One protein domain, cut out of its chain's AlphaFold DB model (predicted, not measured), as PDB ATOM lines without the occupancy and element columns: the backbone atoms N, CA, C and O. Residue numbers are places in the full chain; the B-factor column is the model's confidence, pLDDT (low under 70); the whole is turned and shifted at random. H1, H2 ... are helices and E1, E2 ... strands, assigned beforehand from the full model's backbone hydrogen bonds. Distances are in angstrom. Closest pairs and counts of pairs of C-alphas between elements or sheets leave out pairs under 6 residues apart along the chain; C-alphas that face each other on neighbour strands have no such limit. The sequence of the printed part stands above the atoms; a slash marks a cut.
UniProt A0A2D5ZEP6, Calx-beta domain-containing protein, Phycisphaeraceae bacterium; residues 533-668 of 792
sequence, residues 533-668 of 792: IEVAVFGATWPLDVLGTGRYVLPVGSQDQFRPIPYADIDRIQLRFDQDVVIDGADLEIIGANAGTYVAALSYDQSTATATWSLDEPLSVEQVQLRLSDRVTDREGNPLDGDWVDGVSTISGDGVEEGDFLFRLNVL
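Overview. This is residues 533 to 668 of the 792 residues of the protein "Calx-beta domain-containing protein" of Phycisphaeraceae bacterium (UniProt A0A2D5ZEP6). With little regular structure, two small antiparallel sheets, E1-E2-E5-E4 and E3-E6-E7, stand partly face to face as a loose sandwich, with long loops around them. The 136 printed residues order E1, H1, E2, E3, E4, E5, E6, E7; 47 are in named elements, mostly strand. The whole is compact, radius of gyration of the C-alphas 14.2 A, spanning 38 by 31 by 29 A.

Along the chain. E1, residues 533 to 538, begins at C-alpha (319.100, 234.961, 359.272). H1 is 559 to 562, E2 572 to 577, E3 588 to 592, E4 600 to 605, E5 610 to 615. E6, 622 to 628, and E7, 661 to 667, are each 19.2 A long; E7 ends at (304.051, 234.500, 373.634).

Arrangement. N 536 of E1 and O 574 of E2 are 2.9 A apart. E4 and E5 form a hairpin, N 603 to O 612 2.8 A. E6 and E7 form another, N 626 to O 663 2.8 A. H1 only grazes the sheet E3-E6-E7 with residues 561 to 562.

Size, cuts and confidence. The printed part has no cut. E1 to H1 and E6 to E7 are long links. Residues 543 to 549 and 655 to 658 have pLDDT under 70.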
ATOM      1  N   ILE A 533     318.139 234.160 358.497       93.94
ATOM      2  CA  ILE A 533     319.100 234.961 359.272       93.94
ATOM      3  C   ILE A 533     318.448 235.856 360.325       93.94
ATOM      4  O   ILE A 533     319.138 236.456 361.147       93.94
ATOM      5  N   GLU A 534     317.122 235.994 360.305       94.69
ATOM      6  CA  GLU A 534     316.387 236.790 361.285       94.69
ATOM      7  C   GLU A 534     314.941 236.309 361.421       94.69
ATOM      8  O   GLU A 534     314.264 236.079 360.418       94.69
ATOM      9  N   VAL A 535     314.452 236.245 362.664       94.94
ATOM     10  CA  VAL A 535     313.033 236.062 362.990       94.94
ATOM     11  C   VAL A 535     312.555 237.281 363.767       94.94
ATOM     12  O   VAL A 535     313.153 237.662 364.778       94.94
ATOM     13  N   ALA A 536     311.464 237.895 363.320       93.88
ATOM     14  CA  ALA A 536     310.857 239.034 363.993       93.88
ATOM     15  C   ALA A 536     309.332 238.919 364.046       93.88
ATOM     16  O   ALA A 536     308.704 238.277 363.206       93.88
ATOM     17  N   VAL A 537     308.728 239.579 365.032       93.12
ATOM     18  CA  VAL A 537     307.271 239.679 365.170       93.12
ATOM     19  C   VAL A 537     306.811 241.131 365.249       93.12
ATOM     20  O   VAL A 537     307.560 242.014 365.680       93.12
ATOM     21  N   PHE A 538     305.568 241.375 364.835       90.06
ATOM     22  CA  PHE A 538     304.933 242.691 364.843       90.06
ATOM     23  C   PHE A 538     303.497 242.591 365.355       90.06
ATOM     24  O   PHE A 538     302.857 241.552 365.203       90.06
ATOM     25  N   GLY A 539     302.975 243.713 365.847       86.19
ATOM     26  CA  GLY A 539     301.538 243.967 365.962       86.19
ATOM     27  C   GLY A 539     301.131 245.173 365.114       86.19
ATOM     28  O   GLY A 539     301.907 246.122 364.971       86.19
ATOM     29  N   ALA A 540     299.931 245.181 364.527       76.75
ATOM     30  CA  ALA A 540     299.443 246.276 363.676       76.75
ATOM     31  C   ALA A 540     299.336 247.617 364.408       76.75
ATOM     32  O   ALA A 540     299.365 248.671 363.769       76.75
ATOM     33  N   THR A 541     299.197 247.589 365.731       70.62
ATOM     34  CA  THR A 541     299.107 248.787 366.569       70.62
ATOM     35  C   THR A 541     300.460 249.235 367.103       70.62
ATOM     36  O   THR A 541     300.545 250.344 367.615       70.62
ATOM     37  N   TRP A 542     301.528 248.441 366.976       77.31
ATOM     38  CA  TRP A 542     302.834 248.809 367.521       77.31
ATOM     39  C   TRP A 542     303.385 250.036 366.771       77.31
ATOM     40  O   TRP A 542     303.509 249.998 365.543       77.31
ATOM     41  N   PRO A 543     303.709 251.152 367.453       64.31
ATOM     42  CA  PRO A 543     304.310 252.300 366.800       64.31
ATOM     43  C   PRO A 543     305.664 251.912 366.212       64.31
ATOM     44  O   PRO A 543     306.351 251.034 366.730       64.31
ATOM     45  N   LEU A 544     306.099 252.646 365.183       60.59
ATOM     46  CA  LEU A 544     307.448 252.518 364.608       60.59
ATOM     47  C   LEU A 544     308.576 252.693 365.656       60.59
ATOM     48  O   LEU A 544     309.722 252.379 365.364       60.59
ATOM     49  N   ASP A 545     308.241 253.174 366.860       54.69
ATOM     50  CA  ASP A 545     309.143 253.416 367.989       54.69
ATOM     51  C   ASP A 545     309.060 252.359 369.115       54.69
ATOM     52  O   ASP A 545     309.747 252.491 370.123       54.69
ATOM     53  N   VAL A 546     308.282 251.271 368.984       51.41
ATOM     54  CA  VAL A 546     308.468 250.123 369.901       51.41
ATOM     55  C   VAL A 546     309.828 249.506 369.583       51.41
ATOM     56  O   VAL A 546     310.047 249.043 368.458       51.41
ATOM     57  N   LEU A 547     310.753 249.561 370.549       56.34
ATOM     58  CA  LEU A 547     312.160 249.158 370.401       56.34
ATOM     59  C   LEU A 547     312.950 249.930 369.324       56.34
ATOM     60  O   LEU A 547     314.008 249.480 368.890       56.34
ATOM     61  N   GLY A 548     312.455 251.088 368.870       57.38
ATOM     62  CA  GLY A 548     313.086 251.898 367.820       57.38
ATOM     63  C   GLY A 548     312.985 251.337 366.392       57.38
ATOM     64  O   GLY A 548     313.556 251.930 365.476       57.38
ATOM     65  N   THR A 549     312.284 250.213 366.184       62.25
ATOM     66  CA  THR A 549     312.156 249.547 364.869       62.25
ATOM     67  C   THR A 549     310.731 249.132 364.488       62.25
ATOM     68  O   THR A 549     310.525 248.661 363.371       62.25
ATOM     69  N   GLY A 550     309.744 249.263 365.384       74.62
ATOM     70  CA  GLY A 550     308.353 248.846 365.135       74.62
ATOM     71  C   GLY A 550     308.158 247.331 365.024       74.62
ATOM     72  O   GLY A 550     307.140 246.874 364.511       74.62
ATOM     73  N   ARG A 551     309.148 246.562 365.488       84.69
ATOM     74  CA  ARG A 551     309.213 245.098 365.442       84.69
ATOM     75  C   ARG A 551     310.019 244.574 366.620       84.69
ATOM     76  O   ARG A 551     310.945 245.251 367.064       84.69
ATOM     77  N   TYR A 552     309.707 243.367 367.071       87.12
ATOM     78  CA  TYR A 552     310.497 242.637 368.058       87.12
ATOM     79  C   TYR A 552     311.344 241.592 367.334       87.12
ATOM     80  O   TYR A 552     310.798 240.625 366.809       87.12
ATOM     81  N   VAL A 553     312.663 241.801 367.277       89.69
ATOM     82  CA  VAL A 553     313.609 240.820 366.722       89.69
ATOM     83  C   VAL A 553     313.949 239.810 367.809       89.69
ATOM     84  O   VAL A 553     314.365 240.194 368.905       89.69
ATOM     85  N   LEU A 554     313.760 238.527 367.521       90.81
ATOM     86  CA  LEU A 554     314.008 237.475 368.494       90.81
ATOM     87  C   LEU A 554     315.525 237.277 368.661       90.81
ATOM     88  O   LEU A 554     316.242 237.219 367.661       90.81
ATOM     89  N   PRO A 555     316.041 237.179 369.902       88.31
ATOM     90  CA  PRO A 555     317.457 236.910 370.120       88.31
ATOM     91  C   PRO A 555     317.855 235.551 369.541       88.31
ATOM     92  O   PRO A 555     317.156 234.562 369.735       88.31
ATOM     93  N   VAL A 556     319.014 235.493 368.891       86.12
ATOM     94  CA  VAL A 556     319.614 234.259 368.363       86.12
ATOM     95  C   VAL A 556     321.018 234.077 368.951       86.12
ATOM     96  O   VAL A 556     321.558 234.987 369.586       86.12
ATOM     97  N   GLY A 557     321.608 232.890 368.820       85.25
ATOM     98  CA  GLY A 557     322.957 232.587 369.320       85.25
ATOM     99  C   GLY A 557     323.073 232.421 370.838       85.25
ATOM    100  O   GLY A 557     324.180 232.365 371.375       85.25
ATOM    101  N   SER A 558     321.950 232.394 371.561       86.69
ATOM    102  CA  SER A 558     321.930 232.193 373.011       86.69
ATOM    103  C   SER A 558     320.576 231.686 373.505       86.69
ATOM    104  O   SER A 558     319.562 231.785 372.818       86.69
ATOM    105  N   GLN A 559     320.539 231.230 374.761       83.44
ATOM    106  CA  GLN A 559     319.305 230.822 375.444       83.44
ATOM    107  C   GLN A 559     318.275 231.958 375.592       83.44
ATOM    108  O   GLN A 559     317.123 231.693 375.933       83.44
ATOM    109  N   ASP A 560     318.656 233.209 375.304       85.56
ATOM    110  CA  ASP A 560     317.727 234.336 375.302       85.56
ATOM    111  C   ASP A 560     316.661 234.218 374.194       85.56
ATOM    112  O   ASP A 560     315.622 234.866 374.307       85.56
ATOM    113  N   GLN A 561     316.863 233.354 373.185       86.31
ATOM    114  CA  GLN A 561     315.863 233.011 372.159       86.31
ATOM    115  C   GLN A 561     314.531 232.558 372.772       86.31
ATOM    116  O   GLN A 561     313.461 232.870 372.257       86.31
ATOM    117  N   PHE A 562     314.582 231.849 373.901       86.56
ATOM    118  CA  PHE A 562     313.391 231.301 374.546       86.56
ATOM    119  C   PHE A 562     312.683 232.273 375.483       86.56
ATOM    120  O   PHE A 562     311.660 231.903 376.067       86.56
ATOM    121  N   ARG A 563     313.206 233.490 375.671       88.12
ATOM    122  CA  ARG A 563     312.563 234.459 376.560       88.12
ATOM    123  C   ARG A 563     311.134 234.736 376.097       88.12
ATOM    124  O   ARG A 563     310.920 234.906 374.893       88.12
ATOM    125  N   PRO A 564     310.163 234.793 377.020       91.62
ATOM    126  CA  PRO A 564     308.808 235.126 376.637       91.62
ATOM    127  C   PRO A 564     308.733 236.521 376.014       91.62
ATOM    128  O   PRO A 564     309.356 237.468 376.491       91.62
ATOM    129  N   ILE A 565     307.963 236.635 374.937       91.88
ATOM    130  CA  ILE A 565     307.672 237.894 374.266       91.88
ATOM    131  C   ILE A 565     306.633 238.627 375.126       91.88
ATOM    132  O   ILE A 565     305.522 238.112 375.292       91.88
ATOM    133  N   PRO A 566     306.964 239.810 375.675       91.12
ATOM    134  CA  PRO A 566     306.162 240.458 376.711       91.12
ATOM    135  C   PRO A 566     305.016 241.323 376.164       91.12
ATOM    136  O   PRO A 566     304.261 241.908 376.944       91.12
ATOM    137  N   TYR A 567     304.873 241.401 374.840       89.06
ATOM    138  CA  TYR A 567     303.920 242.266 374.147       89.06
ATOM    139  C   TYR A 567     302.711 241.482 373.629       89.06
ATOM    140  O   TYR A 567     302.831 240.324 373.231       89.06
ATOM    141  N   ALA A 568     301.549 242.134 373.627       86.44
ATOM    142  CA  ALA A 568     300.298 241.600 373.094       86.44
ATOM    143  C   ALA A 568     300.121 241.913 371.596       86.44
ATOM    144  O   ALA A 568     300.914 242.646 371.002       86.44
ATOM    145  N   ASP A 569     299.040 241.379 371.020       87.62
ATOM    146  CA  ASP A 569     298.548 241.694 369.673       87.62
ATOM    147  C   ASP A 569     299.566 241.434 368.551       87.62
ATOM    148  O   ASP A 569     299.625 242.168 367.566       87.62
ATOM    149  N   ILE A 570     300.371 240.376 368.695       91.69
ATOM    150  CA  ILE A 570     301.283 239.922 367.641       91.69
ATOM    151  C   ILE A 570     300.451 239.363 366.488       91.69
ATOM    152  O   ILE A 570     299.859 238.297 366.624       91.69
ATOM    153  N   ASP A 571     300.420 240.058 365.360       92.31
ATOM    154  CA  ASP A 571     299.621 239.705 364.184       92.31
ATOM    155  C   ASP A 571     300.453 239.470 362.924       92.31
ATOM    156  O   ASP A 571     299.904 239.098 361.889       92.31
ATOM    157  N   ARG A 572     301.774 239.656 362.985       93.56
ATOM    158  CA  ARG A 572     302.672 239.324 361.879       93.56
ATOM    159  C   ARG A 572     303.947 238.655 362.356       93.56
ATOM    160  O   ARG A 572     304.537 239.064 363.358       93.56
ATOM    161  N   ILE A 573     304.397 237.683 361.573       96.00
ATOM    162  CA  ILE A 573     305.698 237.022 361.696       96.00
ATOM    163  C   ILE A 573     306.515 237.358 360.452       96.00
ATOM    164  O   ILE A 573     305.993 237.363 359.340       96.00
ATOM    165  N   GLN A 574     307.792 237.651 360.646       95.62
ATOM    166  CA  GLN A 574     308.726 237.991 359.590       95.62
ATOM    167  C   GLN A 574     309.955 237.096 359.672       95.62
ATOM    168  O   GLN A 574     310.546 236.962 360.744       95.62
ATOM    169  N   LEU A 575     310.340 236.537 358.529       97.12
ATOM    170  CA  LEU A 575     311.593 235.820 358.331       97.12
ATOM    171  C   LEU A 575     312.411 236.573 357.282       97.12
ATOM    172  O   LEU A 575     311.873 236.971 356.245       97.12
ATOM    173  N   ARG A 576     313.696 236.790 357.562       95.88
ATOM    174  CA  ARG A 576     314.645 237.347 356.592       95.88
ATOM    175  C   ARG A 576     315.639 236.277 356.186       95.88
ATOM    176  O   ARG A 576     316.173 235.597 357.062       95.88
ATOM    177  N   PHE A 577     315.895 236.188 354.891       94.12
ATOM    178  CA  PHE A 577     316.857 235.275 354.296       94.12
ATOM    179  C   PHE A 577     318.173 236.008 353.984       94.12
ATOM    180  O   PHE A 577     318.199 237.242 353.901       94.12
ATOM    181  N   ASP A 578     319.281 235.276 353.883       88.69
ATOM    182  CA  ASP A 578     320.577 235.809 353.429       88.69
ATOM    183  C   ASP A 578     320.610 236.115 351.933       88.69
ATOM    184  O   ASP A 578     321.352 237.004 351.512       88.69
ATOM    185  N   GLN A 579     319.744 235.461 351.169       86.00
ATOM    186  CA  GLN A 579     319.533 235.702 349.753       86.00
ATOM    187  C   GLN A 579     318.058 235.606 349.369       86.00
ATOM    188  O   GLN A 579     317.185 235.307 350.179       86.00
ATOM    189  N   ASP A 580     317.768 235.936 348.121       87.81
ATOM    190  CA  ASP A 580     316.411 236.027 347.611       87.81
ATOM    191  C   ASP A 580     315.795 234.644 347.358       87.81
ATOM    192  O   ASP A 580     316.432 233.798 346.741       87.81
ATOM    193  N   VAL A 581     314.547 234.432 347.786       91.38
ATOM    194  CA  VAL A 581     313.872 233.129 347.726       91.38
ATOM    195  C   VAL A 581     312.589 233.130 346.895       91.38
ATOM    196  O   VAL A 581     311.867 234.127 346.784       91.38
ATOM    197  N   VAL A 582     312.274 231.965 346.338       91.81
ATOM    198  CA  VAL A 582     310.965 231.590 345.813       91.81
ATOM    199  C   VAL A 582     310.186 230.912 346.941       91.81
ATOM    200  O   VAL A 582     310.546 229.836 347.407       91.81
ATOM    201  N   ILE A 583     309.112 231.566 347.385       94.88
ATOM    202  CA  ILE A 583     308.337 231.159 348.562       94.88
ATOM    203  C   ILE A 583     306.834 231.381 348.350       94.88
ATOM    204  O   ILE A 583     306.411 232.403 347.796       94.88
ATOM    205  N   ASP A 584     306.024 230.434 348.812       93.31
ATOM    206  CA  ASP A 584     304.563 230.477 348.853       93.31
ATOM    207  C   ASP A 584     304.038 230.596 350.295       93.31
ATOM    208  O   ASP A 584     304.699 230.264 351.279       93.31
ATOM    209  N   GLY A 585     302.803 231.085 350.444       86.50
ATOM    210  CA  GLY A 585     302.174 231.225 351.758       86.50
ATOM    211  C   GLY A 585     302.004 229.897 352.501       86.50
ATOM    212  O   GLY A 585     302.017 229.911 353.729       86.50
ATOM    213  N   ALA A 586     301.873 228.779 351.779       88.94
ATOM    214  CA  ALA A 586     301.750 227.443 352.358       88.94
ATOM    215  C   ALA A 586     303.077 226.852 352.863       88.94
ATOM    216  O   ALA A 586     303.037 225.847 353.569       88.94
ATOM    217  N   ASP A 587     304.224 227.455 352.533       94.44
ATOM    218  CA  ASP A 587     305.530 226.916 352.926       94.44
ATOM    219  C   ASP A 587     305.830 227.133 354.417       94.44
ATOM    220  O   ASP A 587     306.667 226.427 354.970       94.44
ATOM    221  N   LEU A 588     305.145 228.072 355.089       96.12
ATOM    222  CA  LEU A 588     305.254 228.274 356.536       96.12
ATOM    223  C   LEU A 588     304.012 227.759 357.269       96.12
ATOM    224  O   LEU A 588     302.920 228.317 357.152       96.12
ATOM    225  N   GLU A 589     304.215 226.778 358.141       95.44
ATOM    226  CA  GLU A 589     303.243 226.376 359.151       95.44
ATOM    227  C   GLU A 589     303.526 227.096 360.481       95.44
ATOM    228  O   GLU A 589     304.644 227.091 361.000       95.44
ATOM    229  N   ILE A 590     302.489 227.708 361.060       95.56
ATOM    230  CA  ILE A 590     302.559 228.425 362.339       95.56
ATOM    231  C   ILE A 590     301.657 227.692 363.326       95.56
ATOM    232  O   ILE A 590     300.434 227.750 363.217       95.56
ATOM    233  N   ILE A 591     302.251 226.976 364.277       93.38
ATOM    234  CA  ILE A 591     301.548 226.009 365.125       93.38
ATOM    235  C   ILE A 591     301.603 226.467 366.580       93.38
ATOM    236  O   ILE A 591     302.657 226.451 367.213       93.38
ATOM    237  N   GLY A 592     300.455 226.853 367.128       90.50
ATOM    238  CA  GLY A 592     300.273 227.109 368.550       90.50
ATOM    239  C   GLY A 592     299.992 225.830 369.340       90.50
ATOM    240  O   GLY A 592     299.171 225.004 368.935       90.50
ATOM    241  N   ALA A 593     300.627 225.681 370.504       87.25
ATOM    242  CA  ALA A 593     300.419 224.552 371.415       87.25
ATOM    243  C   ALA A 593     298.965 224.396 371.913       87.25
ATOM    244  O   ALA A 593     298.548 223.296 372.277       87.25
ATOM    245  N   ASN A 594     298.198 225.485 371.944       85.06
ATOM    246  CA  ASN A 594     296.819 225.562 372.421       85.06
ATOM    247  C   ASN A 594     295.833 225.955 371.310       85.06
ATOM    248  O   ASN A 594     294.743 225.382 371.249       85.06
ATOM    249  N   ALA A 595     296.177 226.933 370.466       84.06
ATOM    250  CA  ALA A 595     295.287 227.432 369.411       84.06
ATOM    251  C   ALA A 595     295.256 226.534 368.162       84.06
ATOM    252  O   ALA A 595     294.309 226.615 367.377       84.06
ATOM    253  N   GLY A 596     296.244 225.647 367.993       87.44
ATOM    254  CA  GLY A 596     296.444 224.889 366.760       87.44
ATOM    255  C   GLY A 596     297.137 225.733 365.687       87.44
ATOM    256  O   GLY A 596     297.907 226.636 366.004       87.44
ATOM    257  N   THR A 597     296.900 225.422 364.414       91.44
ATOM    258  CA  THR A 597     297.552 226.115 363.293       91.44
ATOM    259  C   THR A 597     296.907 227.474 363.017       91.44
ATOM    260  O   THR A 597     295.688 227.565 362.854       91.44
ATOM    261  N   TYR A 598     297.726 228.517 362.916       92.69
ATOM    262  CA  TYR A 598     297.310 229.861 362.527       92.69
ATOM    263  C   TYR A 598     297.231 229.990 361.004       92.69
ATOM    264  O   TYR A 598     298.089 229.489 360.280       92.69
ATOM    265  N   VAL A 599     296.210 230.698 360.519       90.38
ATOM    266  CA  VAL A 599     296.094 231.074 359.104       90.38
ATOM    267  C   VAL A 599     296.782 232.416 358.899       90.38
ATOM    268  O   VAL A 599     296.559 233.351 359.671       90.38
ATOM    269  N   ALA A 600     297.610 232.510 357.858       91.94
ATOM    270  CA  ALA A 600     298.325 233.730 357.532       91.94
ATOM    271  C   ALA A 600     298.425 233.968 356.020       91.94
ATOM    272  O   ALA A 600     298.483 233.028 355.228       91.94
ATOM    273  N   ALA A 601     298.490 235.238 355.627       94.69
ATOM    274  CA  ALA A 601     298.749 235.663 354.257       94.69
ATOM    275  C   ALA A 601     300.194 236.155 354.104       94.69
ATOM    276  O   ALA A 601     300.636 237.028 354.856       94.69
ATOM    277  N   LEU A 602     300.908 235.624 353.110       96.56
ATOM    278  CA  LEU A 602     302.284 236.003 352.795       96.56
ATOM    279  C   LEU A 602     302.352 237.305 351.980       96.56
ATOM    280  O   LEU A 602     301.620 237.503 351.009       96.56
ATOM    281  N   SER A 603     303.309 238.155 352.337       96.00
ATOM    282  CA  SER A 603     303.867 239.214 351.499       96.00
ATOM    283  C   SER A 603     305.389 239.098 351.514       96.00
ATOM    284  O   SER A 603     305.979 238.932 352.579       96.00
ATOM    285  N   TYR A 604     306.022 239.199 350.346       95.94
ATOM    286  CA  TYR A 604     307.471 239.060 350.197       95.94
ATOM    287  C   TYR A 604     308.091 240.326 349.589       95.94
ATOM    288  O   TYR A 604     307.595 240.831 348.578       95.94
ATOM    289  N   ASP A 605     309.148 240.848 350.217       93.25
ATOM    290  CA  ASP A 605     309.979 241.935 349.692       93.25
ATOM    291  C   ASP A 605     311.307 241.377 349.182       93.25
ATOM    292  O   ASP A 605     312.222 241.072 349.947       93.25
ATOM    293  N   GLN A 606     311.397 241.307 347.859       88.12
ATOM    294  CA  GLN A 606     312.551 240.820 347.117       88.12
ATOM    295  C   GLN A 606     313.833 241.617 347.411       88.12
ATOM    296  O   GLN A 606     314.923 241.061 347.472       88.12
ATOM    297  N   SER A 607     313.724 242.935 347.608       84.50
ATOM    298  CA  SER A 607     314.900 243.803 347.762       84.50
ATOM    299  C   SER A 607     315.622 243.612 349.094       84.50
ATOM    300  O   SER A 607     316.792 243.967 349.226       84.50
ATOM    301  N   THR A 608     314.911 243.066 350.078       88.62
ATOM    302  CA  THR A 608     315.405 242.819 351.432       88.62
ATOM    303  C   THR A 608     315.369 241.339 351.806       88.62
ATOM    304  O   THR A 608     315.617 241.021 352.971       88.62
ATOM    305  N   ALA A 609     315.044 240.454 350.854       93.31
ATOM    306  CA  ALA A 609     314.852 239.022 351.063       93.31
ATOM    307  C   ALA A 609     313.995 238.712 352.305       93.31
ATOM    308  O   ALA A 609     314.368 237.933 353.181       93.31
ATOM    309  N   THR A 610     312.869 239.415 352.450       95.81
ATOM    310  CA  THR A 610     312.076 239.401 353.686       95.81
ATOM    311  C   THR A 610     310.648 238.935 353.423       95.81
ATOM    312  O   THR A 610     309.867 239.614 352.752       95.81
ATOM    313  N   ALA A 611     310.277 237.798 354.012       97.19
ATOM    314  CA  ALA A 611     308.925 237.252 353.997       97.19
ATOM    315  C   ALA A 611     308.164 237.673 355.259       97.19
ATOM    316  O   ALA A 611     308.671 237.565 356.373       97.19
ATOM    317  N   THR A 612     306.943 238.180 355.094       95.94
ATOM    318  CA  THR A 612     306.064 238.609 356.188       95.94
ATOM    319  C   THR A 612     304.710 237.919 356.070       95.94
ATOM    320  O   THR A 612     303.977 238.136 355.106       95.94
ATOM    321  N   TRP A 613     304.352 237.138 357.083       96.62
ATOM    322  CA  TRP A 613     303.054 236.487 357.218       96.62
ATOM    323  C   TRP A 613     302.152 237.317 358.118       96.62
ATOM    324  O   TRP A 613     302.497 237.568 359.270       96.62
ATOM    325  N   SER A 614     301.006 237.748 357.591       95.31
ATOM    326  CA  SER A 614     299.961 238.455 358.341       95.31
ATOM    327  C   SER A 614     298.888 237.480 358.791       95.31
ATOM    328  O   SER A 614     298.240 236.866 357.949       95.31
ATOM    329  N   LEU A 615     298.733 237.335 360.101       94.56
ATOM    330  CA  LEU A 615     297.827 236.403 360.754       94.56
ATOM    331  C   LEU A 615     296.386 236.925 360.696       94.56
ATOM    332  O   LEU A 615     296.141 238.112 360.920       94.56
ATOM    333  N   ASP A 616     295.428 236.030 360.445       93.19
ATOM    334  CA  ASP A 616     293.994 236.365 360.488       93.19
ATOM    335  C   ASP A 616     293.533 236.735 361.911       93.19
ATOM    336  O   ASP A 616     292.619 237.545 362.091       93.19
ATOM    337  N   GLU A 617     294.187 236.158 362.922       91.62
ATOM    338  CA  GLU A 617     293.997 236.460 364.340       91.62
ATOM    339  C   GLU A 617     295.363 236.577 365.045       91.62
ATOM    340  O   GLU A 617     296.271 235.804 364.724       91.62
ATOM    341  N   PRO A 618     295.538 237.503 366.011       91.94
ATOM    342  CA  PRO A 618     296.792 237.624 366.747       91.94
ATOM    343  C   PRO A 618     297.164 236.354 367.526       91.94
ATOM    344  O   PRO A 618     296.286 235.625 367.994       91.94
ATOM    345  N   LEU A 619     298.465 236.131 367.736       92.81
ATOM    346  CA  LEU A 619     298.967 235.004 368.522       92.81
ATOM    347  C   LEU A 619     298.417 235.035 369.953       92.81
ATOM    348  O   LEU A 619     298.460 236.054 370.650       92.81
ATOM    349  N   SER A 620     297.926 233.884 370.401       90.88
ATOM    350  CA  SER A 620     297.429 233.688 371.756       90.88
ATOM    351  C   SER A 620     298.577 233.482 372.757       90.88
ATOM    352  O   SER A 620     299.747 233.394 372.392       90.88
ATOM    353  N   VAL A 621     298.255 233.443 374.053       90.81
ATOM    354  CA  VAL A 621     299.249 233.208 375.111       90.81
ATOM    355  C   VAL A 621     299.628 231.730 375.141       90.81
ATOM    356  O   VAL A 621     298.933 230.917 375.758       90.81
ATOM    357  N   GLU A 622     300.707 231.375 374.450       91.06
ATOM    358  CA  GLU A 622     301.151 229.994 374.266       91.06
ATOM    359  C   GLU A 622     302.584 229.885 373.720       91.06
ATOM    360  O   GLU A 622     303.255 230.882 373.446       91.06
ATOM    361  N   GLN A 623     303.049 228.644 373.558       89.88
ATOM    362  CA  GLN A 623     304.225 228.330 372.749       89.88
ATOM    363  C   GLN A 623     303.806 228.211 371.290       89.88
ATOM    364  O   GLN A 623     302.807 227.552 370.994       89.88
ATOM    365  N   VAL A 624     304.584 228.807 370.394       92.38
ATOM    366  CA  VAL A 624     304.357 228.748 368.951       92.38
ATOM    367  C   VAL A 624     305.598 228.170 368.283       92.38
ATOM    368  O   VAL A 624     306.723 228.594 368.562       92.38
ATOM    369  N   GLN A 625     305.384 227.194 367.408       92.88
ATOM    370  CA  GLN A 625     306.392 226.632 366.524       92.88
ATOM    371  C   GLN A 625     306.174 227.171 365.113       92.88
ATOM    372  O   GLN A 625     305.069 227.112 364.577       92.88
ATOM    373  N   LEU A 626     307.241 227.695 364.531       94.94
ATOM    374  CA  LEU A 626     307.345 228.026 363.121       94.94
ATOM    375  C   LEU A 626     308.019 226.844 362.434       94.94
ATOM    376  O   LEU A 626     309.076 226.405 362.894       94.94
ATOM    377  N   ARG A 627     307.405 226.329 361.374       94.88
ATOM    378  CA  ARG A 627     307.979 225.304 360.506       94.88
ATOM    379  C   ARG A 627     307.941 225.815 359.077       94.88
ATOM    380  O   ARG A 627     306.869 225.855 358.480       94.88
ATOM    381  N   LEU A 628     309.087 226.242 358.568       96.19
ATOM    382  CA  LEU A 628     309.241 226.639 357.174       96.19
ATOM    383  C   LEU A 628     309.802 225.452 356.386       96.19
ATOM    384  O   LEU A 628     310.823 224.896 356.784       96.19
ATOM    385  N   SER A 629     309.115 225.064 355.313       93.31
ATOM    386  CA  SER A 629     309.482 223.906 354.501       93.31
ATOM    387  C   SER A 629     310.797 224.123 353.756       93.31
ATOM    388  O   SER A 629     311.035 225.199 353.208       93.31
ATOM    389  N   ASP A 630     311.581 223.058 353.647       88.19
ATOM    390  CA  ASP A 630     312.732 222.929 352.739       88.19
ATOM    391  C   ASP A 630     312.411 223.150 351.244       88.19
ATOM    392  O   ASP A 630     313.298 223.395 350.433       88.19
ATOM    393  N   ARG A 631     311.125 223.135 350.869       90.62
ATOM    394  CA  ARG A 631     310.627 223.477 349.524       90.62
ATOM    395  C   ARG A 631     310.842 224.932 349.116       90.62
ATOM    396  O   ARG A 631     310.643 225.250 347.942       90.62
ATOM    397  N   VAL A 632     311.155 225.809 350.066       92.00
ATOM    398  CA  VAL A 632     311.582 227.173 349.758       92.00
ATOM    399  C   VAL A 632     312.928 227.082 349.063       92.00
ATOM    400  O   VAL A 632     313.868 226.547 349.638       92.00
ATOM    401  N   THR A 633     313.025 227.610 347.848       88.69
ATOM    402  CA  THR A 633     314.282 227.624 347.092       88.69
ATOM    403  C   THR A 633     314.786 229.044 346.905       88.69
ATOM    404  O   THR A 633     314.028 229.998 347.075       88.69
ATOM    405  N   ASP A 634     316.035 229.220 346.499       84.56
ATOM    406  CA  ASP A 634     316.460 230.466 345.856       84.56
ATOM    407  C   ASP A 634     315.965 230.534 344.393       84.56
ATOM    408  O   ASP A 634     315.030 229.820 343.996       84.56
ATOM    409  N   ARG A 635     316.512 231.459 343.592       77.44
ATOM    410  CA  ARG A 635     316.134 231.604 342.176       77.44
ATOM    411  C   ARG A 635     316.725 230.532 341.282       77.44
ATOM    412  O   ARG A 635     316.169 230.273 340.214       77.44
ATOM    413  N   GLU A 636     317.846 229.985 341.703       73.75
ATOM    414  CA  GLU A 636     318.628 228.989 341.005       73.75
ATOM    415  C   GLU A 636     317.991 227.604 341.201       73.75
ATOM    416  O   GLU A 636     317.944 226.814 340.259       73.75
ATOM    417  N   GLY A 637     317.319 227.397 342.338       77.94
ATOM    418  CA  GLY A 637     316.576 226.186 342.678       77.94
ATOM    419  C   GLY A 637     317.115 225.475 343.917       77.94
ATOM    420  O   GLY A 637     316.574 224.425 344.267       77.94
ATOM    421  N   ASN A 638     318.117 226.043 344.595       76.94
ATOM    422  CA  ASN A 638     318.729 225.444 345.776       76.94
ATOM    423  C   ASN A 638     317.721 225.463 346.941       76.94
ATOM    424  O   ASN A 638     317.196 226.539 347.257       76.94
ATOM    425  N   PRO A 639     317.404 224.311 347.564       86.25
ATOM    426  CA  PRO A 639     316.450 224.233 348.669       86.25
ATOM    427  C   PRO A 639     317.010 224.868 349.945       86.25
ATOM    428  O   PRO A 639     318.217 224.958 350.131       86.25
ATOM    429  N   LEU A 640     316.123 225.308 350.836       88.81
ATOM    430  CA  LEU A 640     316.466 225.955 352.104       88.81
ATOM    431  C   LEU A 640     317.381 225.069 352.966       88.81
ATOM    432  O   LEU A 640     317.033 223.934 353.290       88.81
ATOM    433  N   ASP A 641     318.499 225.638 353.419       87.88
ATOM    434  CA  ASP A 641     319.357 225.083 354.476       87.88
ATOM    435  C   ASP A 641     318.768 225.523 355.829       87.88
ATOM    436  O   ASP A 641     319.158 226.519 356.463       87.88
ATOM    437  N   GLY A 642     317.654 224.878 356.181       89.44
ATOM    438  CA  GLY A 642     316.749 225.327 357.234       89.44
ATOM    439  C   GLY A 642     317.159 224.916 358.643       89.44
ATOM    440  O   GLY A 642     316.608 225.459 359.602       89.44
ATOM    441  N   ASP A 643     318.129 224.018 358.817       88.25
ATOM    442  CA  ASP A 643     318.440 223.412 360.114       88.25
ATOM    443  C   ASP A 643     318.703 224.433 361.226       88.25
ATOM    444  O   ASP A 643     319.675 225.187 361.233       88.25
ATOM    445  N   TRP A 644     317.829 224.464 362.230       87.88
ATOM    446  CA  TRP A 644     317.940 225.416 363.331       87.88
ATOM    447  C   TRP A 644     318.153 224.704 364.663       87.88
ATOM    448  O   TRP A 644     317.255 224.062 365.213       87.88
ATOM    449  N   VAL A 645     319.352 224.860 365.234       83.25
ATOM    450  CA  VAL A 645     319.662 224.359 366.576       83.25
ATOM    451  C   VAL A 645     319.361 225.447 367.601       83.25
ATOM    452  O   VAL A 645     320.149 226.374 367.829       83.25
ATOM    453  N   ASP A 646     318.210 225.305 368.257       77.88
ATOM    454  CA  ASP A 646     317.718 226.279 369.227       77.88
ATOM    455  C   ASP A 646     318.757 226.660 370.306       77.88
ATOM    456  O   ASP A 646     319.419 225.828 370.938       77.88
ATOM    457  N   GLY A 647     318.842 227.958 370.581       74.38
ATOM    458  CA  GLY A 647     319.638 228.562 371.642       74.38
ATOM    459  C   GLY A 647     321.142 228.612 371.369       74.38
ATOM    460  O   GLY A 647     321.890 229.030 372.259       74.38
ATOM    461  N   VAL A 648     321.583 228.180 370.181       82.81
ATOM    462  CA  VAL A 648     322.989 228.154 369.744       82.81
ATOM    463  C   VAL A 648     323.159 228.783 368.360       82.81
ATOM    464  O   VAL A 648     324.113 229.535 368.167       82.81
ATOM    465  N   SER A 649     322.244 228.518 367.424       84.00
ATOM    466  CA  SER A 649     322.313 229.042 366.057       84.00
ATOM    467  C   SER A 649     322.119 230.559 365.999       84.00
ATOM    468  O   SER A 649     321.279 231.121 366.702       84.00
ATOM    469  N   THR A 650     322.908 231.230 365.157       86.94
ATOM    470  CA  THR A 650     322.727 232.646 364.775       86.94
ATOM    471  C   THR A 650     322.134 232.814 363.375       86.94
ATOM    472  O   THR A 650     321.653 233.892 363.052       86.94
ATOM    473  N   ILE A 651     322.198 231.759 362.569       89.88
ATOM    474  CA  ILE A 651     321.699 231.605 361.201       89.88
ATOM    475  C   ILE A 651     321.204 230.158 361.075       89.88
ATOM    476  O   ILE A 651     321.692 229.303 361.824       89.88
ATOM    477  N   SER A 652     320.215 229.897 360.218       89.25
ATOM    478  CA  SER A 652     319.818 228.523 359.918       89.25
ATOM    479  C   SER A 652     320.874 227.818 359.087       89.25
ATOM    480  O   SER A 652     321.686 228.449 358.413       89.25
ATOM    481  N   GLY A 653     320.830 226.506 359.168       81.94
ATOM    482  CA  GLY A 653     321.594 225.612 358.352       81.94
ATOM    483  C   GLY A 653     322.866 225.085 358.981       81.94
ATOM    484  O   GLY A 653     323.460 225.694 359.882       81.94
ATOM    485  N   ASP A 654     323.287 223.924 358.500       72.88
ATOM    486  CA  ASP A 654     324.534 223.270 358.887       72.88
ATOM    487  C   ASP A 654     325.556 223.194 357.739       72.88
ATOM    488  O   ASP A 654     326.670 222.697 357.938       72.88
ATOM    489  N   GLY A 655     325.232 223.783 356.582       66.31
ATOM    490  CA  GLY A 655     326.057 223.699 355.378       66.31
ATOM    491  C   GLY A 655     325.676 222.566 354.445       66.31
ATOM    492  O   GLY A 655     326.268 222.490 353.370       66.31
ATOM    493  N   VAL A 656     324.724 221.722 354.830       64.12
ATOM    494  CA  VAL A 656     324.112 220.719 353.969       64.12
ATOM    495  C   VAL A 656     322.739 221.229 353.551       64.12
ATOM    496  O   VAL A 656     322.006 221.819 354.331       64.12
ATOM    497  N   GLU A 657     322.414 221.045 352.283       65.50
ATOM    498  CA  GLU A 657     321.097 221.384 351.758       65.50
ATOM    499  C   GLU A 657     320.068 220.368 352.268       65.50
ATOM    500  O   GLU A 657     320.431 219.221 352.523       65.50
ATOM    501  N   GLU A 658     318.794 220.762 352.333       64.62
ATOM    502  CA  GLU A 658     317.666 219.971 352.859       64.62
ATOM    503  C   GLU A 658     317.489 220.058 354.385       64.62
ATOM    504  O   GLU A 658     318.347 219.674 355.169       64.62
ATOM    505  N   GLY A 659     316.301 220.495 354.812       77.69
ATOM    506  CA  GLY A 659     315.937 220.579 356.225       77.69
ATOM    507  C   GLY A 659     314.901 221.667 356.484       77.69
ATOM    508  O   GLY A 659     315.057 222.816 356.076       77.69
ATOM    509  N   ASP A 660     313.818 221.324 357.184       87.81
ATOM    510  CA  ASP A 660     312.818 222.318 357.572       87.81
ATOM    511  C   ASP A 660     313.386 223.260 358.642       87.81
ATOM    512  O   ASP A 660     313.932 222.827 359.662       87.81
ATOM    513  N   PHE A 661     313.141 224.559 358.491       93.56
ATOM    514  CA  PHE A 661     313.451 225.519 359.544       93.56
ATOM    515  C   PHE A 661     312.409 225.451 360.660       93.56
ATOM    516  O   PHE A 661     311.261 225.879 360.507       93.56
ATOM    517  N   LEU A 662     312.833 224.911 361.807       91.75
ATOM    518  CA  LEU A 662     312.031 224.764 363.019       91.75
ATOM    519  C   LEU A 662     312.448 225.791 364.072       91.75
ATOM    520  O   LEU A 662     313.492 225.660 364.706       91.75
ATOM    521  N   PHE A 663     311.596 226.781 364.324       91.62
ATOM    522  CA  PHE A 663     311.893 227.857 365.269       91.62
ATOM    523  C   PHE A 663     310.784 228.025 366.303       91.62
ATOM    524  O   PHE A 663     309.598 228.044 365.976       91.62
ATOM    525  N   ARG A 664     311.158 228.180 367.576       89.12
ATOM    526  CA  ARG A 664     310.200 228.323 368.681       89.12
ATOM    527  C   ARG A 664     310.173 229.730 369.248       89.12
ATOM    528  O   ARG A 664     311.213 230.334 369.499       89.12
ATOM    529  N   LEU A 665     308.968 230.204 369.545       90.50
ATOM    530  CA  LEU A 665     308.732 231.446 370.270       90.50
ATOM    531  C   LEU A 665     307.700 231.246 371.387       90.50
ATOM    532  O   LEU A 665     306.816 230.393 371.300       90.50
ATOM    533  N   ASN A 666     307.825 232.024 372.463       91.38
ATOM    534  CA  ASN A 666     306.945 231.946 373.630       91.38
ATOM    535  C   ASN A 666     306.185 233.268 373.769       91.38
ATOM    536  O   ASN A 666     306.796 234.284 374.083       91.38
ATOM    537  N   VAL A 667     304.871 233.280 373.550       93.31
ATOM    538  CA  VAL A 667     304.051 234.500 373.634       93.31
ATOM    539  C   VAL A 667     303.462 234.615 375.036       93.31
ATOM    540  O   VAL A 667     302.574 233.848 375.405       93.31
ATOM    541  N   LEU A 668     303.942 235.571 375.837       93.75
ATOM    542  CA  LEU A 668     303.433 235.811 377.190       93.75
ATOM    543  C   LEU A 668     303.380 237.315 377.494       93.75
ATOM    544  O   LEU A 668     304.250 237.849 378.190       93.75
TER     545      LEU A 668